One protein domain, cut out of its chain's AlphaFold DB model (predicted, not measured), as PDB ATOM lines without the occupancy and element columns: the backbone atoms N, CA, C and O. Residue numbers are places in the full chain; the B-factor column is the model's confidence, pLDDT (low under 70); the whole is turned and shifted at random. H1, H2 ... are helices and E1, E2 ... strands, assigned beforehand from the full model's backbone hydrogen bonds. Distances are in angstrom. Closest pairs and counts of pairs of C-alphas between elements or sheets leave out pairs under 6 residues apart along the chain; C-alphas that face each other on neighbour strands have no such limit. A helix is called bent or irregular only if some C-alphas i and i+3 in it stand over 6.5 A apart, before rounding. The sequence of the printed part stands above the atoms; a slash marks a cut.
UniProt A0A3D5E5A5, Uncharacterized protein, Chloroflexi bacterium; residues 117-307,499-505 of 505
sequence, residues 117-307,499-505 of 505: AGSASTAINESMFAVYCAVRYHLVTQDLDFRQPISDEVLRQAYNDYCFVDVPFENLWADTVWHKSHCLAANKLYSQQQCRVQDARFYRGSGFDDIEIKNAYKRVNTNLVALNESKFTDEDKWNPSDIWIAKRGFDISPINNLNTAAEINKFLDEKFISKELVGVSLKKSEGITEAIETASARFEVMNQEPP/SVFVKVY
ATOM      1  N   ALA A 117     -43.055 -34.523 -69.149       28.52
ATOM      2  CA  ALA A 117     -41.691 -33.956 -69.159       28.52
ATOM      3  C   ALA A 117     -41.574 -32.671 -68.320       28.52
ATOM      4  O   ALA A 117     -40.499 -32.372 -67.807       28.52
ATOM      5  N   GLY A 118     -42.694 -31.973 -68.095       35.06
ATOM      6  CA  GLY A 118     -42.846 -31.042 -66.980       35.06
ATOM      7  C   GLY A 118     -42.563 -31.747 -65.656       35.06
ATOM      8  O   GLY A 118     -41.680 -31.305 -64.946       35.06
ATOM      9  N   SER A 119     -43.178 -32.909 -65.397       41.25
ATOM     10  CA  SER A 119     -42.959 -33.664 -64.153       41.25
ATOM     11  C   SER A 119     -41.509 -34.117 -63.950       41.25
ATOM     12  O   SER A 119     -41.057 -34.130 -62.817       41.25
ATOM     13  N   ALA A 120     -40.757 -34.436 -65.014       43.66
ATOM     14  CA  ALA A 120     -39.340 -34.805 -64.902       43.66
ATOM     15  C   ALA A 120     -38.431 -33.598 -64.598       43.66
ATOM     16  O   ALA A 120     -37.564 -33.683 -63.736       43.66
ATOM     17  N   SER A 121     -38.645 -32.454 -65.262       64.19
ATOM     18  CA  SER A 121     -37.915 -31.217 -64.937       64.19
ATOM     19  C   SER A 121     -38.309 -30.663 -63.568       64.19
ATOM     20  O   SER A 121     -37.462 -30.133 -62.858       64.19
ATOM     21  N   THR A 122     -39.583 -30.784 -63.206       75.25
ATOM     22  CA  THR A 122     -40.122 -30.444 -61.893       75.25
ATOM     23  C   THR A 122     -39.469 -31.321 -60.830       75.25
ATOM     24  O   THR A 122     -38.849 -30.784 -59.923       75.25
ATOM     25  N   ALA A 123     -39.443 -32.642 -61.025       81.12
ATOM     26  CA  ALA A 123     -38.809 -33.574 -60.103       81.12
ATOM     27  C   ALA A 123     -37.340 -33.278 -59.827       81.12
ATOM     28  O   ALA A 123     -36.909 -33.312 -58.676       81.12
ATOM     29  N   ILE A 124     -36.585 -32.960 -60.877       80.88
ATOM     30  CA  ILE A 124     -35.185 -32.559 -60.750       80.88
ATOM     31  C   ILE A 124     -35.068 -31.280 -59.916       80.88
ATOM     32  O   ILE A 124     -34.280 -31.249 -58.975       80.88
ATOM     33  N   ASN A 125     -35.852 -30.243 -60.225       83.94
ATOM     34  CA  ASN A 125     -35.760 -28.962 -59.522       83.94
ATOM     35  C   ASN A 125     -36.182 -29.076 -58.051       83.94
ATOM     36  O   ASN A 125     -35.486 -28.560 -57.183       83.94
ATOM     37  N   GLU A 126     -37.266 -29.788 -57.751       91.75
ATOM     38  CA  GLU A 126     -37.749 -30.004 -56.379       91.75
ATOM     39  C   GLU A 126     -36.768 -30.852 -55.561       91.75
ATOM     40  O   GLU A 126     -36.445 -30.511 -54.423       91.75
ATOM     41  N   SER A 127     -36.220 -31.916 -56.160       93.38
ATOM     42  CA  SER A 127     -35.170 -32.722 -55.524       93.38
ATOM     43  C   SER A 127     -33.914 -31.892 -55.272       93.38
ATOM     44  O   SER A 127     -33.323 -31.961 -54.197       93.38
ATOM     45  N   MET A 128     -33.508 -31.064 -56.239       91.81
ATOM     46  CA  MET A 128     -32.365 -30.175 -56.070       91.81
ATOM     47  C   MET A 128     -32.640 -29.132 -54.983       91.81
ATOM     48  O   MET A 128     -31.761 -28.830 -54.182       91.81
ATOM     49  N   PHE A 129     -33.866 -28.624 -54.879       96.44
ATOM     50  CA  PHE A 129     -34.253 -27.719 -53.804       96.44
ATOM     51  C   PHE A 129     -34.157 -28.373 -52.417       96.44
ATOM     52  O   PHE A 129     -33.648 -27.739 -51.488       96.44
ATOM     53  N   ALA A 130     -34.559 -29.642 -52.279       98.25
ATOM     54  CA  ALA A 130     -34.351 -30.418 -51.053       98.25
ATOM     55  C   ALA A 130     -32.860 -30.467 -50.662       98.25
ATOM     56  O   ALA A 130     -32.523 -30.211 -49.505       98.25
ATOM     57  N   VAL A 131     -31.962 -30.681 -51.633       98.25
ATOM     58  CA  VAL A 131     -30.504 -30.657 -51.413       98.25
ATOM     59  C   VAL A 131     -30.021 -29.278 -50.952       98.25
ATOM     60  O   VAL A 131     -29.258 -29.191 -49.992       98.25
ATOM     61  N   TYR A 132     -30.484 -28.180 -51.558       98.19
ATOM     62  CA  TYR A 132     -30.106 -26.822 -51.125       98.19
ATOM     63  C   TYR A 132     -30.582 -26.522 -49.702       98.19
ATOM     64  O   TYR A 132     -29.848 -25.918 -48.914       98.19
ATOM     65  N   CYS A 133     -31.788 -26.972 -49.348       98.56
ATOM     66  CA  CYS A 133     -32.275 -26.871 -47.980       98.56
ATOM     67  C   CYS A 133     -31.389 -27.680 -47.022       98.56
ATOM     68  O   CYS A 133     -30.994 -27.152 -45.985       98.56
ATOM     69  N   ALA A 134     -30.991 -28.902 -47.384       98.75
ATOM     70  CA  ALA A 134     -30.071 -29.710 -46.586       98.75
ATOM     71  C   ALA A 134     -28.710 -29.033 -46.371       98.75
ATOM     72  O   ALA A 134     -28.245 -28.974 -45.230       98.75
ATOM     73  N   VAL A 135     -28.113 -28.444 -47.417       98.69
ATOM     74  CA  VAL A 135     -26.881 -27.649 -47.276       98.69
ATOM     75  C   VAL A 135     -27.105 -26.523 -46.268       98.69
ATOM     76  O   VAL A 135     -26.355 -26.421 -45.296       98.69
ATOM     77  N   ARG A 136     -28.159 -25.713 -46.454       98.31
ATOM     78  CA  ARG A 136     -28.432 -24.556 -45.591       98.31
ATOM     79  C   ARG A 136     -28.677 -24.945 -44.133       98.31
ATOM     80  O   ARG A 136     -28.298 -24.187 -43.241       98.31
ATOM     81  N   TYR A 137     -29.333 -26.076 -43.895       98.50
ATOM     82  CA  TYR A 137     -29.735 -26.505 -42.559       98.50
ATOM     83  C   TYR A 137     -28.612 -27.187 -41.773       98.50
ATOM     84  O   TYR A 137     -28.606 -27.063 -40.547       98.50
ATOM     85  N   HIS A 138     -27.684 -27.874 -42.452       98.50
ATOM     86  CA  HIS A 138     -26.722 -28.770 -41.793       98.50
ATOM     87  C   HIS A 138     -25.255 -28.470 -42.067       98.50
ATOM     88  O   HIS A 138     -24.430 -28.659 -41.178       98.50
ATOM     89  N   LEU A 139     -24.912 -28.034 -43.280       98.06
ATOM     90  CA  LEU A 139     -23.515 -27.993 -43.729       98.06
ATOM     91  C   LEU A 139     -22.892 -26.598 -43.654       98.06
ATOM     92  O   LEU A 139     -21.670 -26.470 -43.689       98.06
ATOM     93  N   VAL A 140     -23.711 -25.549 -43.535       96.56
ATOM     94  CA  VAL A 140     -23.237 -24.164 -43.449       96.56
ATOM     95  C   VAL A 140     -23.904 -23.398 -42.312       96.56
ATOM     96  O   VAL A 140     -25.058 -23.627 -41.952       96.56
ATOM     97  N   THR A 141     -23.173 -22.439 -41.752       93.50
ATOM     98  CA  THR A 141     -23.684 -21.533 -40.712       93.50
ATOM     99  C   THR A 141     -24.253 -20.242 -41.298       93.50
ATOM    100  O   THR A 141     -25.201 -19.675 -40.750       93.50
ATOM    101  N   GLN A 142     -23.710 -19.798 -42.432       95.25
ATOM    102  CA  GLN A 142     -24.116 -18.585 -43.134       95.25
ATOM    103  C   GLN A 142     -25.206 -18.870 -44.172       95.25
ATOM    104  O   GLN A 142     -25.464 -20.020 -44.532       95.25
ATOM    105  N   ASP A 143     -25.861 -17.809 -44.632       95.88
ATOM    106  CA  ASP A 143     -26.798 -17.885 -45.749       95.88
ATOM    107  C   ASP A 143     -26.078 -18.269 -47.048       95.88
ATOM    108  O   ASP A 143     -24.937 -17.873 -47.284       95.88
ATOM    109  N   LEU A 144     -26.755 -19.046 -47.895       94.31
ATOM    110  CA  LEU A 144     -26.260 -19.408 -49.220       94.31
ATOM    111  C   LEU A 144     -26.170 -18.156 -50.103       94.31
ATOM    112  O   LEU A 144     -27.168 -17.449 -50.267       94.31
ATOM    113  N   ASP A 145     -25.005 -17.905 -50.701       89.38
ATOM    114  CA  ASP A 145     -24.802 -16.812 -51.657       89.38
ATOM    115  C   ASP A 145     -25.030 -17.313 -53.085       89.38
ATOM    116  O   ASP A 145     -24.234 -18.081 -53.615       89.38
ATOM    117  N   PHE A 146     -26.099 -16.845 -53.736       84.94
ATOM    118  CA  PHE A 146     -26.435 -17.227 -55.114       84.94
ATOM    119  C   PHE A 146     -25.426 -16.743 -56.169       84.94
ATOM    120  O   PHE A 146     -25.576 -17.042 -57.352       84.94
ATOM    121  N   ARG A 147     -24.449 -15.918 -55.774       80.69
ATOM    122  CA  ARG A 147     -23.347 -15.482 -56.643       80.69
ATOM    123  C   ARG A 147     -22.219 -16.507 -56.697       80.69
ATOM    124  O   ARG A 147     -21.339 -16.384 -57.544       80.69
ATOM    125  N   GLN A 148     -22.225 -17.475 -55.784       77.81
ATOM    126  CA  GLN A 148     -21.189 -18.486 -55.660       77.81
ATOM    127  C   GLN A 148     -21.779 -19.869 -55.941       77.81
ATOM    128  O   GLN A 148     -22.815 -20.227 -55.376       77.81
ATOM    129  N   PRO A 149     -21.122 -20.686 -56.778       75.75
ATOM    130  CA  PRO A 149     -21.538 -22.066 -56.934       75.75
ATOM    131  C   PRO A 149     -21.328 -22.828 -55.619       75.75
ATOM    132  O   PRO A 149     -20.349 -22.616 -54.902       75.75
ATOM    133  N   ILE A 150     -22.228 -23.764 -55.328       80.75
ATOM    134  CA  ILE A 150     -22.025 -24.762 -54.272       80.75
ATOM    135  C   ILE A 150     -21.240 -25.924 -54.891       80.75
ATOM    136  O   ILE A 150     -21.564 -26.359 -55.997       80.75
ATOM    137  N   SER A 151     -20.198 -26.414 -54.215       84.00
ATOM    138  CA  SER A 151     -19.381 -27.514 -54.741       84.00
ATOM    139  C   SER A 151     -20.172 -28.827 -54.830       84.00
ATOM    140  O   SER A 151     -21.033 -29.105 -53.994       84.00
ATOM    141  N   ASP A 152     -19.842 -29.665 -55.822       77.19
ATOM    142  CA  ASP A 152     -20.470 -30.986 -56.008       77.19
ATOM    143  C   ASP A 152     -20.314 -31.876 -54.768       77.19
ATOM    144  O   ASP A 152     -21.238 -32.586 -54.398       77.19
ATOM    145  N   GLU A 153     -19.176 -31.779 -54.074       86.44
ATOM    146  CA  GLU A 153     -18.911 -32.510 -52.831       86.44
ATOM    147  C   GLU A 153     -19.910 -32.145 -51.724       86.44
ATOM    148  O   GLU A 153     -20.501 -33.035 -51.114       86.44
ATOM    149  N   VAL A 154     -20.163 -30.848 -51.512       93.12
ATOM    150  CA  VAL A 154     -21.124 -30.365 -50.507       93.12
ATOM    151  C   VAL A 154     -22.550 -30.757 -50.887       93.12
ATOM    152  O   VAL A 154     -23.317 -31.202 -50.034       93.12
ATOM    153  N   LEU A 155     -22.910 -30.641 -52.170       88.50
ATOM    154  CA  LEU A 155     -24.219 -31.067 -52.667       88.50
ATOM    155  C   LEU A 155     -24.419 -32.580 -52.501       88.50
ATOM    156  O   LEU A 155     -25.482 -33.015 -52.057       88.50
ATOM    157  N   ARG A 156     -23.397 -33.386 -52.807       89.38
ATOM    158  CA  ARG A 156     -23.434 -34.846 -52.682       89.38
ATOM    159  C   ARG A 156     -23.507 -35.287 -51.226       89.38
ATOM    160  O   ARG A 156     -24.265 -36.201 -50.915       89.38
ATOM    161  N   GLN A 157     -22.765 -34.629 -50.336       98.00
ATOM    162  CA  GLN A 157     -22.872 -34.859 -48.897       98.00
ATOM    163  C   GLN A 157     -24.291 -34.547 -48.404       98.00
ATOM    164  O   GLN A 157     -24.917 -35.382 -47.757       98.00
ATOM    165  N   ALA A 158     -24.838 -33.382 -48.771       98.50
ATOM    166  CA  ALA A 158     -26.192 -32.987 -48.392       98.50
ATOM    167  C   ALA A 158     -27.258 -33.981 -48.882       98.50
ATOM    168  O   ALA A 158     -28.169 -34.339 -48.131       98.50
ATOM    169  N   TYR A 159     -27.124 -34.440 -50.129       97.31
ATOM    170  CA  TYR A 159     -27.989 -35.453 -50.724       97.31
ATOM    171  C   TYR A 159     -27.932 -36.775 -49.946       97.31
ATOM    172  O   TYR A 159     -28.968 -37.269 -49.515       97.31
ATOM    173  N   ASN A 160     -26.733 -37.321 -49.721       97.81
ATOM    174  CA  ASN A 160     -26.558 -38.640 -49.105       97.81
ATOM    175  C   ASN A 160     -26.977 -38.680 -47.627       97.81
ATOM    176  O   ASN A 160     -27.556 -39.669 -47.180       97.81
ATOM    177  N   ASP A 161     -26.679 -37.623 -46.870       98.25
ATOM    178  CA  ASP A 161     -26.797 -37.653 -45.408       98.25
ATOM    179  C   ASP A 161     -28.178 -37.187 -44.908       98.25
ATOM    180  O   ASP A 161     -28.613 -37.555 -43.805       98.25
ATOM    181  N   TYR A 162     -28.882 -36.366 -45.703       98.44
ATOM    182  CA  TYR A 162     -30.076 -35.646 -45.244       98.44
ATOM    183  C   TYR A 162     -31.285 -35.695 -46.184       98.44
ATOM    184  O   TYR A 162     -32.376 -35.306 -45.747       98.44
ATOM    185  N   CYS A 163     -31.130 -36.147 -47.431       98.00
ATOM    186  CA  CYS A 163     -32.206 -36.138 -48.420       98.00
ATOM    187  C   CYS A 163     -32.735 -37.546 -48.720       98.00
ATOM    188  O   CYS A 163     -31.994 -38.521 -48.791       98.00
ATOM    189  N   PHE A 164     -34.041 -37.623 -48.951       96.50
ATOM    190  CA  PHE A 164     -34.775 -38.809 -49.371       96.50
ATOM    191  C   PHE A 164     -35.581 -38.427 -50.610       96.50
ATOM    192  O   PHE A 164     -36.716 -37.948 -50.522       96.50
ATOM    193  N   VAL A 165     -34.968 -38.584 -51.779       93.81
ATOM    194  CA  VAL A 165     -35.563 -38.192 -53.060       93.81
ATOM    195  C   VAL A 165     -35.532 -39.342 -54.065       93.81
ATOM    196  O   VAL A 165     -34.680 -40.225 -53.983       93.81
ATOM    197  N   ASP A 166     -36.470 -39.346 -55.008       88.88
ATOM    198  CA  ASP A 166     -36.623 -40.358 -56.065       88.88
ATOM    199  C   ASP A 166     -35.791 -40.076 -57.330       88.88
ATOM    200  O   ASP A 166     -35.759 -40.893 -58.254       88.88
ATOM    201  N   VAL A 167     -35.092 -38.938 -57.379       83.00
ATOM    202  CA  VAL A 167     -34.196 -38.571 -58.481       83.00
ATOM    203  C   VAL A 167     -32.738 -38.836 -58.087       83.00
ATOM    204  O   VAL A 167     -32.260 -38.221 -57.135       83.00
ATOM    205  N   PRO A 168     -31.995 -39.683 -58.830       80.44
ATOM    206  CA  PRO A 168     -30.572 -39.911 -58.581       80.44
ATOM    207  C   PRO A 168     -29.763 -38.614 -58.620       80.44
ATOM    208  O   PRO A 168     -29.984 -37.785 -59.507       80.44
ATOM    209  N   PHE A 169     -28.786 -38.475 -57.721       75.44
ATOM    210  CA  PHE A 169     -27.944 -37.279 -57.620       75.44
ATOM    211  C   PHE A 169     -27.305 -36.882 -58.959       75.44
ATOM    212  O   PHE A 169     -27.245 -35.706 -59.295       75.44
ATOM    213  N   GLU A 170     -26.890 -37.858 -59.767       76.62
ATOM    214  CA  GLU A 170     -26.250 -37.645 -61.071       76.62
ATOM    215  C   GLU A 170     -27.159 -36.943 -62.094       76.62
ATOM    216  O   GLU A 170     -26.662 -36.413 -63.086       76.62
ATOM    217  N   ASN A 171     -28.473 -36.937 -61.853       75.19
ATOM    218  CA  ASN A 171     -29.472 -36.268 -62.682       75.19
ATOM    219  C   ASN A 171     -29.906 -34.910 -62.107       75.19
ATOM    220  O   ASN A 171     -30.705 -34.217 -62.741       75.19
ATOM    221  N   LEU A 172     -29.430 -34.536 -60.914       73.06
ATOM    222  CA  LEU A 172     -29.762 -33.264 -60.284       73.06
ATOM    223  C   LEU A 172     -28.924 -32.132 -60.867       73.06
ATOM    224  O   LEU A 172     -27.704 -32.219 -60.980       73.06
ATOM    225  N   TRP A 173     -29.590 -31.038 -61.218       71.50
ATOM    226  CA  TRP A 173     -28.953 -29.821 -61.701       71.50
ATOM    227  C   TRP A 173     -29.843 -28.613 -61.412       71.50
ATOM    228  O   TRP A 173     -31.038 -28.744 -61.154       71.50
ATOM    229  N   ALA A 174     -29.250 -27.422 -61.461       68.38
ATOM    230  CA  ALA A 174     -29.971 -26.159 -61.434       68.38
ATOM    231  C   ALA A 174     -29.284 -25.184 -62.395       68.38
ATOM    232  O   ALA A 174     -28.067 -25.011 -62.327       68.38
ATOM    233  N   ASP A 175     -30.047 -24.552 -63.292       68.75
ATOM    234  CA  ASP A 175     -29.537 -23.403 -64.049       68.75
ATOM    235  C   ASP A 175     -29.320 -22.194 -63.121       68.75
ATOM    236  O   ASP A 175     -29.655 -22.229 -61.937       68.75
ATOM    237  N   THR A 176     -28.771 -21.101 -63.645       71.56
ATOM    238  CA  THR A 176     -28.489 -19.892 -62.855       71.56
ATOM    239  C   THR A 176     -29.734 -19.308 -62.181       71.56
ATOM    240  O   THR A 176     -29.650 -18.799 -61.061       71.56
ATOM    241  N   VAL A 177     -30.905 -19.418 -62.814       74.38
ATOM    242  CA  VAL A 177     -32.169 -18.910 -62.270       74.38
ATOM    243  C   VAL A 177     -32.653 -19.804 -61.133       74.38
ATOM    244  O   VAL A 177     -33.042 -19.305 -60.077       74.38
ATOM    245  N   TRP A 178     -32.604 -21.121 -61.319       76.62
ATOM    246  CA  TRP A 178     -32.985 -22.095 -60.300       76.62
ATOM    247  C   TRP A 178     -32.007 -22.128 -59.128       76.62
ATOM    248  O   TRP A 178     -32.457 -22.152 -57.989       76.62
ATOM    249  N   HIS A 179     -30.698 -22.020 -59.367       80.69
ATOM    250  CA  HIS A 179     -29.687 -21.872 -58.316       80.69
ATOM    251  C   HIS A 179     -30.009 -20.671 -57.420       80.69
ATOM    252  O   HIS A 179     -30.111 -20.806 -56.199       80.69
ATOM    253  N   LYS A 180     -30.271 -19.509 -58.035       81.88
ATOM    254  CA  LYS A 180     -30.673 -18.303 -57.309       81.88
ATOM    255  C   LYS A 180     -31.963 -18.508 -56.520       81.88
ATOM    256  O   LYS A 180     -32.010 -18.171 -55.338       81.88
ATOM    257  N   SER A 181     -32.983 -19.088 -57.152       83.69
ATOM    258  CA  SER A 181     -34.268 -19.382 -56.509       83.69
ATOM    259  C   SER A 181     -34.093 -20.304 -55.298       83.69
ATOM    260  O   SER A 181     -34.629 -20.014 -54.232       83.69
ATOM    261  N   HIS A 182     -33.307 -21.376 -55.427       91.50
ATOM    262  CA  HIS A 182     -33.071 -22.341 -54.356       91.50
ATOM    263  C   HIS A 182     -32.292 -21.733 -53.189       91.50
ATOM    264  O   HIS A 182     -32.701 -21.920 -52.046       91.50
ATOM    265  N   CYS A 183     -31.226 -20.962 -53.445       91.75
ATOM    266  CA  CYS A 183     -30.478 -20.267 -52.392       91.75
ATOM    267  C   CYS A 183     -31.385 -19.332 -51.582       91.75
ATOM    268  O   CYS A 183     -31.443 -19.422 -50.355       91.75
ATOM    269  N   LEU A 184     -32.136 -18.461 -52.267       91.88
ATOM    270  CA  LEU A 184     -33.020 -17.493 -51.616       91.88
ATOM    271  C   LEU A 184     -34.140 -18.179 -50.830       91.88
ATOM    272  O   LEU A 184     -34.407 -17.796 -49.691       91.88
ATOM    273  N   ALA A 185     -34.771 -19.201 -51.410       94.06
ATOM    274  CA  ALA A 185     -35.844 -19.938 -50.759       94.06
ATOM    275  C   ALA A 185     -35.340 -20.746 -49.551       94.06
ATOM    276  O   ALA A 185     -35.952 -20.682 -48.487       94.06
ATOM    277  N   ALA A 186     -34.197 -21.433 -49.660       97.00
ATOM    278  CA  ALA A 186     -33.612 -22.194 -48.554       97.00
ATOM    279  C   ALA A 186     -33.211 -21.280 -47.384       97.00
ATOM    280  O   ALA A 186     -33.542 -21.573 -46.233       97.00
ATOM    281  N   ASN A 187     -32.578 -20.134 -47.669       96.38
ATOM    282  CA  ASN A 187     -32.275 -19.115 -46.656       96.38
ATOM    283  C   ASN A 187     -33.554 -18.592 -46.003       96.38
ATOM    284  O   ASN A 187     -33.634 -18.472 -44.778       96.38
ATOM    285  N   LYS A 188     -34.586 -18.316 -46.811       95.94
ATOM    286  CA  LYS A 188     -35.864 -17.824 -46.308       95.94
ATOM    287  C   LYS A 188     -36.520 -18.839 -45.387       95.94
ATOM    288  O   LYS A 188     -36.852 -18.450 -44.272       95.94
ATOM    289  N   LEU A 189     -36.639 -20.106 -45.778       97.38
ATOM    290  CA  LEU A 189     -37.170 -21.170 -44.920       97.38
ATOM    291  C   LEU A 189     -36.375 -21.278 -43.620       97.38
ATOM    292  O   LEU A 189     -36.955 -21.205 -42.541       97.38
ATOM    293  N   TYR A 190     -35.045 -21.328 -43.704       97.44
ATOM    294  CA  TYR A 190     -34.197 -21.386 -42.518       97.44
ATOM    295  C   TYR A 190     -34.373 -20.155 -41.617       97.44
ATOM    296  O   TYR A 190     -34.294 -20.259 -40.401       97.44
ATOM    297  N   SER A 191     -34.663 -18.967 -42.145       96.69
ATOM    298  CA  SER A 191     -34.935 -17.793 -41.300       96.69
ATOM    299  C   SER A 191     -36.255 -17.883 -40.512       96.69
ATOM    300  O   SER A 191     -36.407 -17.182 -39.513       96.69
ATOM    301  N   GLN A 192     -37.207 -18.729 -40.928       97.12
ATOM    302  CA  GLN A 192     -38.527 -18.823 -40.302       97.12
ATOM    303  C   GLN A 192     -38.547 -19.830 -39.159       97.12
ATOM    304  O   GLN A 192     -38.228 -21.007 -39.321       97.12
ATOM    305  N   GLN A 193     -39.009 -19.381 -37.995       94.88
ATOM    306  CA  GLN A 193     -38.993 -20.185 -36.777       94.88
ATOM    307  C   GLN A 193     -39.878 -21.438 -36.861       94.88
ATOM    308  O   GLN A 193     -39.588 -22.433 -36.194       94.88
ATOM    309  N   GLN A 194     -40.935 -21.409 -37.672       93.94
ATOM    310  CA  GLN A 194     -41.831 -22.533 -37.955       93.94
ATOM    311  C   GLN A 194     -41.149 -23.617 -38.802       93.94
ATOM    312  O   GLN A 194     -41.445 -24.793 -38.650       93.94
ATOM    313  N   CYS A 195     -40.185 -23.240 -39.646       97.06
ATOM    314  CA  CYS A 195     -39.458 -24.160 -40.523       97.06
ATOM    315  C   CYS A 195     -38.149 -24.671 -39.899       97.06
ATOM    316  O   CYS A 195     -37.424 -25.438 -40.532       97.06
ATOM    317  N   ARG A 196     -37.829 -24.274 -38.658       95.00
ATOM    318  CA  ARG A 196     -36.673 -24.754 -37.879       95.00
ATOM    319  C   ARG A 196     -36.924 -26.136 -37.280       95.00
ATOM    320  O   ARG A 196     -36.985 -26.298 -36.062       95.00
ATOM    321  N   VAL A 197     -37.071 -27.124 -38.152       97.12
ATOM    322  CA  VAL A 197     -37.192 -28.533 -37.773       97.12
ATOM    323  C   VAL A 197     -35.860 -29.019 -37.193       97.12
ATOM    324  O   VAL A 197     -34.800 -28.837 -37.797       97.12
ATOM    325  N   GLN A 198     -35.901 -29.617 -36.001       94.94
ATOM    326  CA  GLN A 198     -34.709 -30.159 -35.347       94.94
ATOM    327  C   GLN A 198     -34.174 -31.356 -36.137       94.94
ATOM    328  O   GLN A 198     -34.931 -32.282 -36.416       94.94
ATOM    329  N   ASP A 199     -32.872 -31.359 -36.441       96.69
ATOM    330  CA  ASP A 199     -32.218 -32.444 -37.188       96.69
ATOM    331  C   ASP A 199     -33.011 -32.810 -38.460       96.69
ATOM    332  O   ASP A 199     -33.442 -33.944 -38.661       96.69
ATOM    333  N   ALA A 200     -33.287 -31.792 -39.280       98.38
ATOM    334  CA  ALA A 200     -34.184 -31.877 -40.428       98.38
ATOM    335  C   ALA A 200     -33.754 -32.932 -41.462       98.38
ATOM    336  O   ALA A 200     -32.567 -33.145 -41.712       98.38
ATOM    337  N   ARG A 201     -34.728 -33.574 -42.099       98.31
ATOM    338  CA  ARG A 201     -34.584 -34.459 -43.256       98.31
ATOM    339  C   ARG A 201     -35.551 -34.012 -44.344       98.31
ATOM    340  O   ARG A 201     -36.644 -33.545 -44.029       98.31
ATOM    341  N   PHE A 202     -35.132 -34.128 -45.597       98.44
ATOM    342  CA  PHE A 202     -35.834 -33.535 -46.735       98.44
ATOM    343  C   PHE A 202     -36.339 -34.629 -47.667       98.44
ATOM    344  O   PHE A 202     -35.544 -35.443 -48.129       98.44
ATOM    345  N   TYR A 203     -37.644 -34.656 -47.926       97.62
ATOM    346  CA  TYR A 203     -38.316 -35.713 -48.679       97.62
ATOM    347  C   TYR A 203     -38.978 -35.146 -49.931       97.62
ATOM    348  O   TYR A 203     -39.610 -34.090 -49.861       97.62
ATOM    349  N   ARG A 204     -38.843 -35.857 -51.053       95.25
ATOM    350  CA  ARG A 204     -39.541 -35.555 -52.310       95.25
ATOM    351  C   ARG A 204     -39.739 -36.819 -53.134       95.25
ATOM    352  O   ARG A 204     -38.770 -37.515 -53.421       95.25
ATOM    353  N   GLY A 205     -40.971 -37.109 -53.532       89.62
ATOM    354  CA  GLY A 205     -41.322 -38.245 -54.386       89.62
ATOM    355  C   GLY A 205     -40.920 -39.614 -53.828       89.62
ATOM    356  O   GLY A 205     -40.919 -40.593 -54.565       89.62
ATOM    357  N   SER A 206     -40.544 -39.707 -52.548       88.50
ATOM    358  CA  SER A 206     -40.028 -40.929 -51.934       88.50
ATOM    359  C   SER A 206     -40.358 -41.000 -50.441       88.50
ATOM    360  O   SER A 206     -40.780 -40.015 -49.829       88.50
ATOM    361  N   GLY A 207     -40.160 -42.174 -49.837       89.31
ATOM    362  CA  GLY A 207     -40.483 -42.394 -48.429       89.31
ATOM    363  C   GLY A 207     -41.963 -42.130 -48.160       89.31
ATOM    364  O   GLY A 207     -42.821 -42.605 -48.906       89.31
ATOM    365  N   PHE A 208     -42.255 -41.351 -47.116       92.56
ATOM    366  CA  PHE A 208     -43.640 -41.098 -46.728       92.56
ATOM    367  C   PHE A 208     -44.431 -40.208 -47.685       92.56
ATOM    368  O   PHE A 208     -45.663 -40.244 -47.682       92.56
ATOM    369  N   ASP A 209     -43.735 -39.407 -48.489       89.69
ATOM    370  CA  ASP A 209     -44.359 -38.538 -49.482       89.69
ATOM    371  C   ASP A 209     -45.064 -39.381 -50.557       89.69
ATOM    372  O   ASP A 209     -46.227 -39.163 -50.880       89.69
ATOM    373  N   ASP A 210     -44.408 -40.443 -51.036       87.88
ATOM    374  CA  ASP A 210     -44.954 -41.302 -52.095       87.88
ATOM    375  C   ASP A 210     -46.003 -42.315 -51.599       87.88
ATOM    376  O   ASP A 210     -46.822 -42.801 -52.382       87.88
ATOM    377  N   ILE A 211     -46.014 -42.637 -50.302       90.06
ATOM    378  CA  ILE A 211     -46.871 -43.691 -49.744       90.06
ATOM    379  C   ILE A 211     -47.950 -43.098 -48.835       90.06
ATOM    380  O   ILE A 211     -49.135 -43.114 -49.182       90.06
ATOM    381  N   GLU A 212     -47.583 -42.612 -47.652       96.00
ATOM    382  CA  GLU A 212     -48.535 -42.207 -46.621       96.00
ATOM    383  C   GLU A 212     -49.313 -40.945 -46.994       96.00
ATOM    384  O   GLU A 212     -50.534 -40.940 -46.818       96.00
ATOM    385  N   ILE A 213     -48.663 -39.922 -47.561       95.69
ATOM    386  CA  ILE A 213     -49.338 -38.685 -47.992       95.69
ATOM    387  C   ILE A 213     -50.301 -38.967 -49.153       95.69
ATOM    388  O   ILE A 213     -51.493 -38.667 -49.035       95.69
ATOM    389  N   LYS A 214     -49.857 -39.671 -50.204       93.50
ATOM    390  CA  LYS A 214     -50.733 -40.074 -51.324       93.50
ATOM    391  C   LYS A 214     -51.923 -40.916 -50.875       93.50
ATOM    392  O   LYS A 214     -53.030 -40.804 -51.410       93.50
ATOM    393  N   ASN A 215     -51.725 -41.803 -49.899       95.81
ATOM    394  CA  ASN A 215     -52.815 -42.611 -49.361       95.81
ATOM    395  C   ASN A 215     -53.749 -41.794 -48.457       95.81
ATOM    396  O   ASN A 215     -54.962 -42.010 -48.511       95.81
ATOM    397  N   ALA A 216     -53.226 -40.840 -47.682       97.31
ATOM    398  CA  ALA A 216     -54.036 -39.894 -46.921       97.31
ATOM    399  C   ALA A 216     -54.920 -39.056 -47.853       97.31
ATOM    400  O   ALA A 216     -56.129 -39.010 -47.643       97.31
ATOM    401  N   TYR A 217     -54.370 -38.526 -48.949       96.62
ATOM    402  CA  TYR A 217     -55.129 -37.812 -49.979       96.62
ATOM    403  C   TYR A 217     -56.315 -38.632 -50.525       96.62
ATOM    404  O   TYR A 217     -57.446 -38.145 -50.619       96.62
ATOM    405  N   LYS A 218     -56.098 -39.916 -50.846       96.06
ATOM    406  CA  LYS A 218     -57.180 -40.809 -51.305       96.06
ATOM    407  C   LYS A 218     -58.282 -40.965 -50.253       96.06
ATOM    408  O   LYS A 218     -59.462 -40.981 -50.613       96.06
ATOM    409  N   ARG A 219     -57.920 -41.076 -48.969       96.69
ATOM    410  CA  ARG A 219     -58.889 -41.135 -47.860       96.69
ATOM    411  C   ARG A 219     -59.653 -39.822 -47.709       96.69
ATOM    412  O   ARG A 219     -60.877 -39.873 -47.652       96.69
ATOM    413  N   VAL A 220     -58.971 -38.673 -47.769       96.75
ATOM    414  CA  VAL A 220     -59.595 -37.334 -47.785       96.75
ATOM    415  C   VAL A 220     -60.675 -37.271 -48.863       96.75
ATOM    416  O   VAL A 220     -61.839 -37.036 -48.555       96.75
ATOM    417  N   ASN A 221     -60.334 -37.576 -50.115       95.38
ATOM    418  CA  ASN A 221     -61.301 -37.530 -51.214       95.38
ATOM    419  C   ASN A 221     -62.461 -38.519 -51.054       95.38
ATOM    420  O   ASN A 221     -63.595 -38.191 -51.392       95.38
ATOM    421  N   THR A 222     -62.190 -39.721 -50.541       95.62
ATOM    422  CA  THR A 222     -63.235 -40.718 -50.264       95.62
ATOM    423  C   THR A 222     -64.209 -40.196 -49.208       95.62
ATOM    424  O   THR A 222     -65.422 -40.323 -49.367       95.62
ATOM    425  N   ASN A 223     -63.686 -39.560 -48.158       96.19
ATOM    426  CA  ASN A 223     -64.489 -38.942 -47.113       96.19
ATOM    427  C   ASN A 223     -65.327 -37.769 -47.638       96.19
ATOM    428  O   ASN A 223     -66.510 -37.712 -47.323       96.19
ATOM    429  N   LEU A 224     -64.770 -36.888 -48.476       94.00
ATOM    430  CA  LEU A 224     -65.521 -35.769 -49.060       94.00
ATOM    431  C   LEU A 224     -66.712 -36.249 -49.894       94.00
ATOM    432  O   LEU A 224     -67.824 -35.765 -49.708       94.00
ATOM    433  N   VAL A 225     -66.522 -37.274 -50.730       92.88
ATOM    434  CA  VAL A 225     -67.629 -37.871 -51.495       92.88
ATOM    435  C   VAL A 225     -68.716 -38.421 -50.567       92.88
ATOM    436  O   VAL A 225     -69.898 -38.204 -50.824       92.88
ATOM    437  N   ALA A 226     -68.342 -39.092 -49.473       94.00
ATOM    438  CA  ALA A 226     -69.302 -39.609 -48.494       94.00
ATOM    439  C   ALA A 226     -70.087 -38.500 -47.763       94.00
ATOM    440  O   ALA A 226     -71.196 -38.748 -47.294       94.00
ATOM    441  N   LEU A 227     -69.528 -37.289 -47.685       92.19
ATOM    442  CA  LEU A 227     -70.169 -36.100 -47.118       92.19
ATOM    443  C   LEU A 227     -70.997 -35.303 -48.143       92.19
ATOM    444  O   LEU A 227     -71.574 -34.285 -47.775       92.19
ATOM    445  N   ASN A 228     -71.086 -35.754 -49.403       89.06
ATOM    446  CA  ASN A 228     -71.613 -34.978 -50.536       89.06
ATOM    447  C   ASN A 228     -70.865 -33.652 -50.776       89.06
ATOM    448  O   ASN A 228     -71.435 -32.702 -51.308       89.06
ATOM    449  N   GLU A 229     -69.584 -33.608 -50.418       87.25
ATOM    450  CA  GLU A 229     -68.693 -32.481 -50.675       87.25
ATOM    451  C   GLU A 229     -67.904 -32.693 -51.974       87.25
ATOM    452  O   GLU A 229     -67.630 -33.821 -52.405       87.25
ATOM    453  N   SER A 230     -67.489 -31.592 -52.601       83.50
ATOM    454  CA  SER A 230     -66.644 -31.644 -53.794       83.50
ATOM    455  C   SER A 230     -65.265 -32.211 -53.458       83.50
ATOM    456  O   SER A 230     -64.516 -31.644 -52.665       83.50
ATOM    457  N   LYS A 231     -64.900 -33.323 -54.103       87.25
ATOM    458  CA  LYS A 231     -63.548 -33.884 -54.007       87.25
ATOM    459  C   LYS A 231     -62.510 -32.958 -54.647       87.25
ATOM    460  O   LYS A 231     -62.800 -32.238 -55.604       87.25
ATOM    461  N   PHE A 232     -61.269 -33.072 -54.200       89.38
ATOM    462  CA  PHE A 232     -60.130 -32.463 -54.871       89.38
ATOM    463  C   PHE A 232     -59.872 -33.116 -56.229       89.38
ATOM    464  O   PHE A 232     -60.069 -34.320 -56.422       89.38
ATOM    465  N   THR A 233     -59.410 -32.313 -57.185       86.12
ATOM    466  CA  THR A 233     -59.088 -32.787 -58.538       86.12
ATOM    467  C   THR A 233     -57.722 -33.444 -58.625       86.12
ATOM    468  O   THR A 233     -57.511 -34.312 -59.469       86.12
ATOM    469  N   ASP A 234     -56.819 -33.042 -57.741       88.75
ATOM    470  CA  ASP A 234     -55.444 -33.499 -57.621       88.75
ATOM    471  C   ASP A 234     -54.951 -33.229 -56.191       88.75
ATOM    472  O   ASP A 234     -55.559 -32.453 -55.446       88.75
ATOM    473  N   GLU A 235     -53.878 -33.922 -55.807       92.25
ATOM    474  CA  GLU A 235     -53.281 -33.830 -54.472       92.25
ATOM    475  C   GLU A 235     -52.800 -32.412 -54.162       92.25
ATOM    476  O   GLU A 235     -53.060 -31.919 -53.067       92.25
ATOM    477  N   ASP A 236     -52.258 -31.701 -55.155       89.94
ATOM    478  CA  ASP A 236     -51.765 -30.329 -55.011       89.94
ATOM    479  C   ASP A 236     -52.873 -29.330 -54.618       89.94
ATOM    480  O   ASP A 236     -52.596 -28.245 -54.093       89.94
ATOM    481  N   LYS A 237     -54.153 -29.652 -54.857       92.06
ATOM    482  CA  LYS A 237     -55.280 -28.839 -54.350       92.06
ATOM    483  C   LYS A 237     -55.554 -29.061 -52.874       92.06
ATOM    484  O   LYS A 237     -56.044 -28.147 -52.205       92.06
ATOM    485  N   TRP A 238     -55.242 -30.248 -52.373       95.75
ATOM    486  CA  TRP A 238     -55.317 -30.548 -50.954       95.75
ATOM    487  C   TRP A 238     -54.066 -30.055 -50.217       95.75
ATOM    488  O   TRP A 238     -54.202 -29.342 -49.223       95.75
ATOM    489  N   ASN A 239     -52.873 -30.387 -50.715       96.00
ATOM    490  CA  ASN A 239     -51.585 -29.944 -50.193       96.00
ATOM    491  C   ASN A 239     -50.564 -29.784 -51.347       96.00
ATOM    492  O   ASN A 239     -50.114 -30.788 -51.886       96.00
ATOM    493  N   PRO A 240     -50.171 -28.557 -51.739       93.69
ATOM    494  CA  PRO A 240     -49.258 -28.298 -52.862       93.69
ATOM    495  C   PRO A 240     -47.772 -28.390 -52.472       93.69
ATOM    496  O   PRO A 240     -46.962 -27.589 -52.951       93.69
ATOM    497  N   SER A 241     -47.418 -29.269 -51.536       95.50
ATOM    498  CA  SER A 241     -46.030 -29.404 -51.092       95.50
ATOM    499  C   SER A 241     -45.185 -30.062 -52.172       95.50
ATOM    500  O   SER A 241     -45.418 -31.204 -52.542       95.50
ATOM    501  N   ASP A 242     -44.178 -29.332 -52.636       94.81
ATOM    502  CA  ASP A 242     -43.189 -29.814 -53.593       94.81
ATOM    503  C   ASP A 242     -42.077 -30.618 -52.877       94.81
ATOM    504  O   ASP A 242     -41.468 -31.512 -53.461       94.81
ATOM    505  N   ILE A 243     -41.815 -30.307 -51.595       97.44
ATOM    506  CA  ILE A 243     -40.960 -31.087 -50.682       97.44
ATOM    507  C   ILE A 243     -41.556 -31.122 -49.267       97.44
ATOM    508  O   ILE A 243     -42.312 -30.230 -48.871       97.44
ATOM    509  N   TRP A 244     -41.114 -32.083 -48.455       98.44
ATOM    510  CA  TRP A 244     -41.395 -32.142 -47.018       98.44
ATOM    511  C   TRP A 244     -40.118 -32.042 -46.186       98.44
ATOM    512  O   TRP A 244     -39.120 -32.706 -46.468       98.44
ATOM    513  N   ILE A 245     -40.160 -31.252 -45.113       98.56
ATOM    514  CA  ILE A 245     -39.110 -31.172 -44.093       98.56
ATOM    515  C   ILE A 245     -39.611 -31.902 -42.851       98.56
ATOM    516  O   ILE A 245     -40.558 -31.445 -42.216       98.56
ATOM    517  N   ALA A 246     -38.979 -33.012 -42.480       98.44
ATOM    518  CA  ALA A 246     -39.359 -33.792 -41.305       98.44
ATOM    519  C   ALA A 246     -38.218 -33.896 -40.292       98.44
ATOM    520  O   ALA A 246     -37.039 -33.871 -40.645       98.44
ATOM    521  N   LYS A 247     -38.560 -34.018 -39.012       98.38
ATOM    522  CA  LYS A 247     -37.592 -34.300 -37.947       98.38
ATOM    523  C   LYS A 247     -36.954 -35.672 -38.185       98.38
ATOM    524  O   LYS A 247     -37.640 -36.611 -38.591       98.38
ATOM    525  N   ARG A 248     -35.659 -35.839 -37.895       97.12
ATOM    526  CA  ARG A 248     -35.027 -37.168 -37.945       97.12
ATOM    527  C   ARG A 248     -35.807 -38.175 -37.090       97.12
ATOM    528  O   ARG A 248     -36.029 -37.948 -35.902       97.12
ATOM    529  N   GLY A 249     -36.169 -39.306 -37.698       94.88
ATOM    530  CA  GLY A 249     -36.935 -40.368 -37.039       94.88
ATOM    531  C   GLY A 249     -38.421 -40.050 -36.854       94.88
ATOM    532  O   GLY A 249     -39.072 -40.723 -36.061       94.88
ATOM    533  N   PHE A 250     -38.949 -39.031 -37.540       96.81
ATOM    534  CA  PHE A 250     -40.379 -38.739 -37.556       96.81
ATOM    535  C   PHE A 250     -41.185 -39.944 -38.061       96.81
ATOM    536  O   PHE A 250     -40.888 -40.502 -39.117       96.81
ATOM    537  N   ASP A 251     -42.210 -40.318 -37.296       95.06
ATOM    538  CA  ASP A 251     -43.137 -41.394 -37.629       95.06
ATOM    539  C   ASP A 251     -44.455 -40.814 -38.159       95.06
ATOM    540  O   ASP A 251     -45.266 -40.259 -37.411       95.06
ATOM    541  N   ILE A 252     -44.655 -40.944 -39.470       96.44
ATOM    542  CA  ILE A 252     -45.872 -40.526 -40.172       96.44
ATOM    543  C   ILE A 252     -47.022 -41.529 -39.976       96.44
ATOM    544  O   ILE A 252     -48.184 -41.174 -40.167       96.44
ATOM    545  N   SER A 253     -46.727 -42.781 -39.597       95.75
ATOM    546  CA  SER A 253     -47.668 -43.904 -39.676       95.75
ATOM    547  C   SER A 253     -49.000 -43.709 -38.937       95.75
ATOM    548  O   SER A 253     -49.997 -44.254 -39.427       95.75
ATOM    549  N   PRO A 254     -49.117 -42.897 -37.858       97.44
ATOM    550  CA  PRO A 254     -50.413 -42.600 -37.255       97.44
ATOM    551  C   PRO A 254     -51.443 -42.018 -38.232       97.44
ATOM    552  O   PRO A 254     -52.637 -42.269 -38.059       97.44
ATOM    553  N   ILE A 255     -51.011 -41.317 -39.292       97.44
ATOM    554  CA  ILE A 255     -51.908 -40.776 -40.325       97.44
ATOM    555  C   ILE A 255     -52.732 -41.876 -41.011       97.44
ATOM    556  O   ILE A 255     -53.842 -41.617 -41.477       97.44
ATOM    557  N   ASN A 256     -52.217 -43.112 -41.064       96.38
ATOM    558  CA  ASN A 256     -52.860 -44.250 -41.725       96.38
ATOM    559  C   ASN A 256     -54.135 -44.716 -41.015       96.38
ATOM    560  O   ASN A 256     -54.976 -45.349 -41.647       96.38
ATOM    561  N   ASN A 257     -54.298 -44.363 -39.738       96.50
ATOM    562  CA  ASN A 257     -55.481 -44.699 -38.949       96.50
ATOM    563  C   ASN A 257     -56.572 -43.615 -39.014       96.50
ATOM    564  O   ASN A 257     -57.655 -43.805 -38.462       96.50
ATOM    565  N   LEU A 258     -56.300 -42.486 -39.677       97.50
ATOM    566  CA  LEU A 258     -57.223 -41.359 -39.817       97.50
ATOM    567  C   LEU A 258     -57.990 -41.467 -41.136       97.50
ATOM    568  O   LEU A 258     -57.396 -41.752 -42.181       97.50
ATOM    569  N   ASN A 259     -59.301 -41.225 -41.097       93.62
ATOM    570  CA  ASN A 259     -60.182 -41.487 -42.241       93.62
ATOM    571  C   ASN A 259     -60.867 -40.235 -42.780       93.62
ATOM    572  O   ASN A 259     -61.240 -40.216 -43.953       93.62
ATOM    573  N   THR A 260     -61.042 -39.204 -41.956       95.31
ATOM    574  CA  THR A 260     -61.721 -37.976 -42.377       95.31
ATOM    575  C   THR A 260     -60.744 -36.876 -42.774       95.31
ATOM    576  O   THR A 260     -59.623 -36.802 -42.268       95.31
ATOM    577  N   ALA A 261     -61.192 -35.975 -43.653       94.88
ATOM    578  CA  ALA A 261     -60.414 -34.802 -44.039       94.88
ATOM    579  C   ALA A 261     -60.040 -33.933 -42.827       94.88
ATOM    580  O   ALA A 261     -58.906 -33.476 -42.714       94.88
ATOM    581  N   ALA A 262     -60.973 -33.766 -41.884       94.38
ATOM    582  CA  ALA A 262     -60.755 -32.990 -40.669       94.38
ATOM    583  C   ALA A 262     -59.689 -33.615 -39.750       94.38
ATOM    584  O   ALA A 262     -58.810 -32.902 -39.274       94.38
ATOM    585  N   GLU A 263     -59.734 -34.931 -39.514       97.25
ATOM    586  CA  GLU A 263     -58.739 -35.626 -38.683       97.25
ATOM    587  C   GLU A 263     -57.337 -35.562 -39.292       97.25
ATOM    588  O   GLU A 263     -56.372 -35.266 -38.590       97.25
ATOM    589  N   ILE A 264     -57.226 -35.823 -40.598       97.88
ATOM    590  CA  ILE A 264     -55.945 -35.814 -41.311       97.88
ATOM    591  C   ILE A 264     -55.357 -34.397 -41.326       97.88
ATOM    592  O   ILE A 264     -54.179 -34.229 -41.017       97.88
ATOM    593  N   ASN A 265     -56.160 -33.374 -41.629       97.25
ATOM    594  CA  ASN A 265     -55.685 -31.989 -41.616       97.25
ATOM    595  C   ASN A 265     -55.249 -31.565 -40.214       97.25
ATOM    596  O   ASN A 265     -54.165 -31.013 -40.066       97.25
ATOM    597  N   LYS A 266     -56.026 -31.912 -39.180       97.19
ATOM    598  CA  LYS A 266     -55.657 -31.642 -37.789       97.19
ATOM    599  C   LYS A 266     -54.325 -32.299 -37.414       97.19
ATOM    600  O   LYS A 266     -53.507 -31.669 -36.753       97.19
ATOM    601  N   PHE A 267     -54.085 -33.536 -37.850       98.12
ATOM    602  CA  PHE A 267     -52.795 -34.197 -37.646       98.12
ATOM    603  C   PHE A 267     -51.651 -33.410 -38.305       98.12
ATOM    604  O   PHE A 267     -50.638 -33.159 -37.658       98.12
ATOM    605  N   LEU A 268     -51.811 -32.976 -39.559       98.00
ATOM    606  CA  LEU A 268     -50.798 -32.169 -40.250       98.00
ATOM    607  C   LEU A 268     -50.570 -30.811 -39.560       98.00
ATOM    608  O   LEU A 268     -49.419 -30.409 -39.395       98.00
ATOM    609  N   ASP A 269     -51.631 -30.154 -39.084       97.31
ATOM    610  CA  ASP A 269     -51.551 -28.902 -38.321       97.31
ATOM    611  C   ASP A 269     -50.757 -29.077 -37.024       97.31
ATOM    612  O   ASP A 269     -49.863 -28.284 -36.722       97.31
ATOM    613  N   GLU A 270     -51.037 -30.139 -36.265       97.69
ATOM    614  CA  GLU A 270     -50.319 -30.458 -35.031       97.69
ATOM    615  C   GLU A 270     -48.826 -30.695 -35.297       97.69
ATOM    616  O   GLU A 270     -47.988 -30.183 -34.550       97.69
ATOM    617  N   LYS A 271     -48.479 -31.405 -36.381       98.00
ATOM    618  CA  LYS A 271     -47.080 -31.672 -36.765       98.00
ATOM    619  C   LYS A 271     -46.350 -30.456 -37.319       98.00
ATOM    620  O   LYS A 271     -45.145 -30.313 -37.085       98.00
ATOM    621  N   PHE A 272     -47.072 -29.557 -37.974       98.00
ATOM    622  CA  PHE A 272     -46.551 -28.260 -38.377       98.00
ATOM    623  C   PHE A 272     -46.263 -27.373 -37.158       98.00
ATOM    624  O   PHE A 272     -45.157 -26.848 -37.018       98.00
ATOM    625  N   ILE A 273     -47.212 -27.261 -36.222       97.06
ATOM    626  CA  ILE A 273     -47.068 -26.460 -34.994       97.06
ATOM    627  C   ILE A 273     -45.932 -26.997 -34.110       97.06
ATOM    628  O   ILE A 273     -45.148 -26.209 -33.570       97.06
ATOM    629  N   SER A 274     -45.806 -28.323 -33.983       97.06
ATOM    630  CA  SER A 274     -44.733 -28.967 -33.214       97.06
ATOM    631  C   SER A 274     -43.370 -28.957 -33.920       97.06
ATOM    632  O   SER A 274     -42.367 -29.316 -33.298       97.06
ATOM    633  N   LYS A 275     -43.308 -28.506 -35.184       97.31
ATOM    634  CA  LYS A 275     -42.108 -28.488 -36.044       97.31
ATOM    635  C   LYS A 275     -41.515 -29.876 -36.274       97.31
ATOM    636  O   LYS A 275     -40.298 -30.038 -36.374       97.31
ATOM    637  N   GLU A 276     -42.376 -30.883 -36.324       97.94
ATOM    638  CA  GLU A 276     -42.000 -32.256 -36.652       97.94
ATOM    639  C   GLU A 276     -42.106 -32.529 -38.152       97.94
ATOM    640  O   GLU A 276     -41.316 -33.321 -38.668       97.94
ATOM    641  N   LEU A 277     -43.040 -31.864 -38.840       98.25
ATOM    642  CA  LEU A 277     -43.271 -31.998 -40.274       98.25
ATOM    643  C   LEU A 277     -43.725 -30.663 -40.874       98.25
ATOM    644  O   LEU A 277     -44.662 -30.044 -40.378       98.25
ATOM    645  N   VAL A 278     -43.088 -30.236 -41.960       98.44
ATOM    646  CA  VAL A 278     -43.452 -29.029 -42.708       98.44
ATOM    647  C   VAL A 278     -43.532 -29.366 -44.189       98.44
ATOM    648  O   VAL A 278     -42.527 -29.742 -44.789       98.44
ATOM    649  N   GLY A 279     -44.713 -29.205 -44.777       98.06
ATOM    650  CA  GLY A 279     -44.900 -29.253 -46.224       98.06
ATOM    651  C   GLY A 279     -44.554 -27.908 -46.864       98.06
ATOM    652  O   GLY A 279     -44.989 -26.865 -46.366       98.06
ATOM    653  N   VAL A 280     -43.745 -27.909 -47.924       97.94
ATOM    654  CA  VAL A 280     -43.222 -26.696 -48.569       97.94
ATOM    655  C   VAL A 280     -43.615 -26.661 -50.040       97.94
ATOM    656  O   VAL A 280     -43.171 -27.496 -50.819       97.94
ATOM    657  N   SER A 281     -44.361 -25.632 -50.439       94.94
ATOM    658  CA  SER A 281     -44.594 -25.281 -51.840       94.94
ATOM    659  C   SER A 281     -43.577 -24.232 -52.298       94.94
ATOM    660  O   SER A 281     -43.607 -23.075 -51.861       94.94
ATOM    661  N   LEU A 282     -42.673 -24.631 -53.183       90.62
ATOM    662  CA  LEU A 282     -41.717 -23.789 -53.879       90.62
ATOM    663  C   LEU A 282     -42.387 -23.114 -55.081       90.62
ATOM    664  O   LEU A 282     -43.088 -23.728 -55.892       90.62
ATOM    665  N   LYS A 283     -42.128 -21.821 -55.256       84.38
ATOM    666  CA  LYS A 283     -42.330 -21.153 -56.540       84.38
ATOM    667  C   LYS A 283     -41.011 -20.599 -57.033       84.38
ATOM    668  O   LYS A 283     -40.180 -20.117 -56.268       84.38
ATOM    669  N   LYS A 284     -40.841 -20.685 -58.347       73.94
ATOM    670  CA  LYS A 284     -39.727 -20.051 -59.032       73.94
ATOM    671  C   LYS A 284     -39.877 -18.541 -58.889       73.94
ATOM    672  O   LYS A 284     -40.914 -18.003 -59.271       73.94
ATOM    673  N   SER A 285     -38.845 -17.867 -58.396       66.62
ATOM    674  CA  SER A 285     -38.828 -16.406 -58.334       66.62
ATOM    675  C   SER A 285     -38.561 -15.822 -59.732       66.62
ATOM    676  O   SER A 285     -37.424 -15.526 -60.110       66.62
ATOM    677  N   GLU A 286     -39.609 -15.711 -60.548       51.66
ATOM    678  CA  GLU A 286     -39.565 -15.119 -61.886       51.66
ATOM    679  C   GLU A 286     -39.466 -13.582 -61.803       51.66
ATOM    680  O   GLU A 286     -40.287 -12.896 -61.206       51.66
ATOM    681  N   GLY A 287     -38.436 -12.996 -62.413       50.53
ATOM    682  CA  GLY A 287     -38.261 -11.533 -62.436       50.53
ATOM    683  C   GLY A 287     -37.150 -11.005 -61.533       50.53
ATOM    684  O   GLY A 287     -36.854  -9.810 -61.571       50.53
ATOM    685  N   ILE A 288     -36.443 -11.877 -60.810       52.50
ATOM    686  CA  ILE A 288     -35.154 -11.498 -60.241       52.50
ATOM    687  C   ILE A 288     -34.087 -11.592 -61.340       52.50
ATOM    688  O   ILE A 288     -33.431 -12.618 -61.509       52.50
ATOM    689  N   THR A 289     -33.904 -10.514 -62.099       50.28
ATOM    690  CA  THR A 289     -32.754 -10.397 -63.006       50.28
ATOM    691  C   THR A 289     -31.443 -10.411 -62.203       50.28
ATOM    692  O   THR A 289     -31.429 -10.161 -60.991       50.28
ATOM    693  N   GLU A 290     -30.322 -10.733 -62.853       46.62
ATOM    694  CA  GLU A 290     -28.980 -10.713 -62.238       46.62
ATOM    695  C   GLU A 290     -28.667  -9.376 -61.536       46.62
ATOM    696  O   GLU A 290     -27.896  -9.353 -60.582       46.62
ATOM    697  N   ALA A 291     -29.343  -8.292 -61.930       47.94
ATOM    698  CA  ALA A 291     -29.121  -6.930 -61.458       47.94
ATOM    699  C   ALA A 291     -29.692  -6.587 -60.065       47.94
ATOM    700  O   ALA A 291     -29.430  -5.492 -59.571       47.94
ATOM    701  N   ILE A 292     -30.477  -7.459 -59.417       52.59
ATOM    702  CA  ILE A 292     -31.063  -7.137 -58.103       52.59
ATOM    703  C   ILE A 292     -30.223  -7.759 -56.980       52.59
ATOM    704  O   ILE A 292     -30.385  -8.936 -56.644       52.59
ATOM    705  N   GLU A 293     -29.351  -6.947 -56.375       52.25
ATOM    706  CA  GLU A 293     -28.613  -7.274 -55.141       52.25
ATOM    707  C   GLU A 293     -29.522  -7.374 -53.900       52.25
ATOM    708  O   GLU A 293     -29.126  -7.966 -52.900       52.25
ATOM    709  N   THR A 294     -30.751  -6.849 -53.971       57.66
ATOM    710  CA  THR A 294     -31.744  -6.791 -52.878       57.66
ATOM    711  C   THR A 294     -32.809  -7.893 -52.937       57.66
ATOM    712  O   THR A 294     -33.849  -7.801 -52.286       57.66
ATOM    713  N   ALA A 295     -32.592  -8.931 -53.742       63.78
ATOM    714  CA  ALA A 295     -33.598  -9.956 -53.956       63.78
ATOM    715  C   ALA A 295     -33.762 -10.853 -52.723       63.78
ATOM    716  O   ALA A 295     -32.798 -11.439 -52.237       63.78
ATOM    717  N   SER A 296     -34.999 -10.999 -52.248       73.56
ATOM    718  CA  SER A 296     -35.346 -11.881 -51.134       73.56
ATOM    719  C   SER A 296     -36.582 -12.697 -51.479       73.56
ATOM    720  O   SER A 296     -37.558 -12.127 -51.972       73.56
ATOM    721  N   ALA A 297     -36.577 -13.987 -51.151       86.19
ATOM    722  CA  ALA A 297     -37.786 -14.796 -51.222       86.19
ATOM    723  C   ALA A 297     -38.812 -14.346 -50.165       86.19
ATOM    724  O   ALA A 297     -38.473 -13.923 -49.048       86.19
ATOM    725  N   ARG A 298     -40.087 -14.449 -50.523       87.88
ATOM    726  CA  ARG A 298     -41.238 -14.275 -49.640       87.88
ATOM    727  C   ARG A 298     -41.618 -15.606 -49.007       87.88
ATOM    728  O   ARG A 298     -41.203 -16.670 -49.454       87.88
ATOM    729  N   PHE A 299     -42.361 -15.521 -47.911       92.38
ATOM    730  CA  PHE A 299     -42.796 -16.668 -47.129       92.38
ATOM    731  C   PHE A 299     -44.192 -16.415 -46.586       92.38
ATOM    732  O   PHE A 299     -44.431 -15.357 -46.004       92.38
ATOM    733  N   GLU A 300     -45.071 -17.398 -46.735       93.38
ATOM    734  CA  GLU A 300     -46.423 -17.386 -46.184       93.38
ATOM    735  C   GLU A 300     -46.764 -18.768 -45.625       93.38
ATOM    736  O   GLU A 300     -46.444 -19.789 -46.234       93.38
ATOM    737  N   VAL A 301     -47.424 -18.799 -44.467       96.25
ATOM    738  CA  VAL A 301     -48.093 -20.006 -43.972       96.25
ATOM    739  C   VAL A 301     -49.503 -20.001 -44.540       96.25
ATOM    740  O   VAL A 301     -50.217 -19.010 -44.404       96.25
ATOM    741  N   MET A 302     -49.884 -21.097 -45.183       95.25
ATOM    742  CA  MET A 302     -51.154 -21.243 -45.879       95.25
ATOM    743  C   MET A 302     -52.036 -22.244 -45.139       95.25
ATOM    744  O   MET A 302     -51.537 -23.259 -44.657       95.25
ATOM    745  N   ASN A 303     -53.345 -21.982 -45.100       95.62
ATOM    746  CA  ASN A 303     -54.374 -22.886 -44.568       95.62
ATOM    747  C   ASN A 303     -54.229 -23.284 -43.090       95.62
ATOM    748  O   ASN A 303     -54.826 -24.271 -42.678       95.62
ATOM    749  N   GLN A 304     -53.476 -22.532 -42.285       93.44
ATOM    750  CA  GLN A 304     -53.424 -22.776 -40.839       93.44
ATOM    751  C   GLN A 304     -54.688 -22.249 -40.136       93.44
ATOM    752  O   GLN A 304     -55.069 -22.713 -39.064       93.44
ATOM    753  N   GLU A 305     -55.332 -21.251 -40.730       92.06
ATOM    754  CA  GLU A 305     -56.576 -20.677 -40.251       92.06
ATOM    755  C   GLU A 305     -57.815 -21.471 -40.720       92.06
ATOM    756  O   GLU A 305     -57.814 -22.077 -41.802       92.06
ATOM    757  N   PRO A 306     -58.928 -21.423 -39.963       91.38
ATOM    758  CA  PRO A 306     -60.168 -22.080 -40.355       91.38
ATOM    759  C   PRO A 306     -60.710 -21.602 -41.719       91.38
ATOM    760  O   PRO A 306     -60.526 -20.441 -42.099       91.38
ATOM    761  N   PRO A 307     -61.485 -22.437 -42.443       91.31
ATOM    762  CA  PRO A 307     -62.057 -22.082 -43.751       91.31
ATOM    763  C   PRO A 307     -62.859 -20.774 -43.768       91.31
ATOM    764  O   PRO A 307     -62.807 -20.012 -44.732       91.31
ATOM    765  N   SER A 499     -55.084 -28.671 -46.589       97.06
ATOM    766  CA  SER A 499     -54.248 -28.769 -45.388       97.06
ATOM    767  C   SER A 499     -53.171 -27.685 -45.346       97.06
ATOM    768  O   SER A 499     -52.922 -26.995 -46.344       97.06
ATOM    769  N   VAL A 500     -52.553 -27.521 -44.173       97.75
ATOM    770  CA  VAL A 500     -51.465 -26.569 -43.951       97.75
ATOM    771  C   VAL A 500     -50.244 -26.871 -44.817       97.75
ATOM    772  O   VAL A 500     -49.835 -28.021 -44.999       97.75
ATOM    773  N   PHE A 501     -49.632 -25.808 -45.325       97.56
ATOM    774  CA  PHE A 501     -48.323 -25.839 -45.968       97.56
ATOM    775  C   PHE A 501     -47.670 -24.460 -45.863       97.56
ATOM    776  O   PHE A 501     -48.324 -23.464 -45.541       97.56
ATOM    777  N   VAL A 502     -46.377 -24.375 -46.159       97.31
ATOM    778  CA  VAL A 502     -45.695 -23.090 -46.328       97.31
ATOM    779  C   VAL A 502     -45.419 -22.827 -47.795       97.31
ATOM    780  O   VAL A 502     -45.011 -23.720 -48.531       97.31
ATOM    781  N   LYS A 503     -45.617 -21.589 -48.230       93.38
ATOM    782  CA  LYS A 503     -45.294 -21.137 -49.580       93.38
ATOM    783  C   LYS A 503     -44.047 -20.267 -49.537       93.38
ATOM    784  O   LYS A 503     -44.012 -19.283 -48.799       93.38
ATOM    785  N   VAL A 504     -43.049 -20.594 -50.354       91.81
ATOM    786  CA  VAL A 504     -41.828 -19.795 -50.533       91.81
ATOM    787  C   VAL A 504     -41.677 -19.405 -52.003       91.81
ATOM    788  O   VAL A 504     -41.787 -20.268 -52.876       91.81
ATOM    789  N   TYR A 505     -41.521 -18.108 -52.292       84.62
ATOM    790  CA  TYR A 505     -41.635 -17.576 -53.661       84.62
ATOM    791  C   TYR A 505     -40.847 -16.293 -53.931       84.62
ATOM    792  O   TYR A 505     -40.620 -15.519 -52.974       84.62
TER     793      TYR A 505
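What this domain is: This is residues 117 to 307 and 499 to 505 of the 505 residues of an uncharacterized protein of Chloroflexi bacterium (UniProt A0A3D5E5A5). A strongly twisted sheet of six strands lies between two groups of helices that are apart from each other: H1, H2 and H3 on one face of the sheet, and H4 to H7 gathered past it toward the other end of the longest axis. H1, the longest helix, runs along the strands E2 and E3 beneath it and is crossed by H2 and H3; H4 and H7 fold back on each other, with the short H5 and H6 beside H4. The printed part has 198 residues with seven named helices and six named strands, in the order H1 H2 E1 H3 E2 H4 H5 E3 H6 H7 E4 E5 E6; the class is mixed, helices and strands. The mixed sheet runs E1 E2 E3 E4 E6 E5. The whole is compact, with a radius of gyration of the C-alphas of 16.9 A and spans of 53, 35 and 33 A.

Where its parts are: H1 is residues 117 to 139, 31.8 A long, beginning at C-alpha 117 (-41.691, -33.956, -69.159). H2 is residues 152 to 162, 15.2 A, and E1 is residues 163 to 165, 6.1 A. H3 is residues 176 to 191, 22.6 A, and E2 is residues 200 to 204, 13.5 A. H4 is residues 209 to 226, 25.0 A, ending at C-alpha 226 (-69.302, -39.609, -48.494); it is only just irregular, with C-alphas 210 and 213 6.6 A apart. H5 is residues 235 to 238, 5.2 A, E3 residues 243 to 247, 13.6 A, and H6 residues 253 to 257, 7.9 A. H7 is residues 261 to 273, 18.2 A, and E4 residues 277 to 282, 16.0 A. E5 is residues 299 to 302, 9.6 A, and E6 residues 501 to 504, 10.0 A, ending at C-alpha 504 (-41.828, -19.795, -50.533).

How they stand to each other: In the sheet, E1 and E2 are parallel, with N 164 and O 202 at 2.8 A. E2 and E3 are antiparallel, with N 201 and O 246 at 2.7 A. E3 and E4 are antiparallel, with N 245 and O 278 at 2.8 A. E4 and E6 are parallel, with N 281 and O 502 at 2.8 A. E6 and E5 are antiparallel, with N 503 and O 300 at 2.8 A. E4 is staggered, pairing with E3 over residues 277 to 280 and with E6 over 280 to 282. E1, H3 and E2 form a strand-helix-strand unit, two parallel neighbour strands with a helix between, and its crossover is left-handed. H1 and H3 on one face of the sheet give two layers, one of helices and one of strands. H1 lies over E2 and E3 at a height over the sheet of 6.5 A. H3, on the same face, lies over E6 at 7.4 A. H1 and H3 touch, closest at the C-alphas of Cys 133 and Ala 186, 4.9 A, at a steep tilt of 47 degrees, the same way. With residues 131 to 139 alone H1 touches H2, about perpendicular at 86 degrees; their closest C-alphas, of Ala 134 and Ala 158, are 5.4 A apart. H2 is on the same face, over none of the strands. H4 only grazes the sheet with residues 209 to 210. H7 stands at the sheet's level and touches H4, closest at the C-alphas of Val 220 and Ala 261, 4.6 A, at a steep tilt of 39 degrees, opposite ways. H6 touches H4, the closest C-alphas being those of Glu 212 and Asn 256, 6.8 A. H5 only just touches H4, with 3 pairs of C-alphas within 8 A, the closest being those of Tyr 217 and Glu 235, 6.3 A. Every O i to N i+4 pair is within hydrogen-bond range in H1, H2, H3 and H7; H4 has 12 of 14, H6 has 0 of 1 but 2 of 2 O i to N i+3 pairs, and H5 is too short for an i+4 pair.

The domain as a whole: The two C-alphas farthest apart are those of Ala 226 and Ala 291, 53.4 A. Residues 308 to 498 are not printed, and C-alphas 307 and 499 are 10.4 A apart across the cut, which lies between E5 and E6. The long links are H1 to H2 and E4 to E5. The mean pLDDT of the printed part is 88.8; 18 residues are under 70, namely 117 to 121, 174 to 175 and 285 to 295.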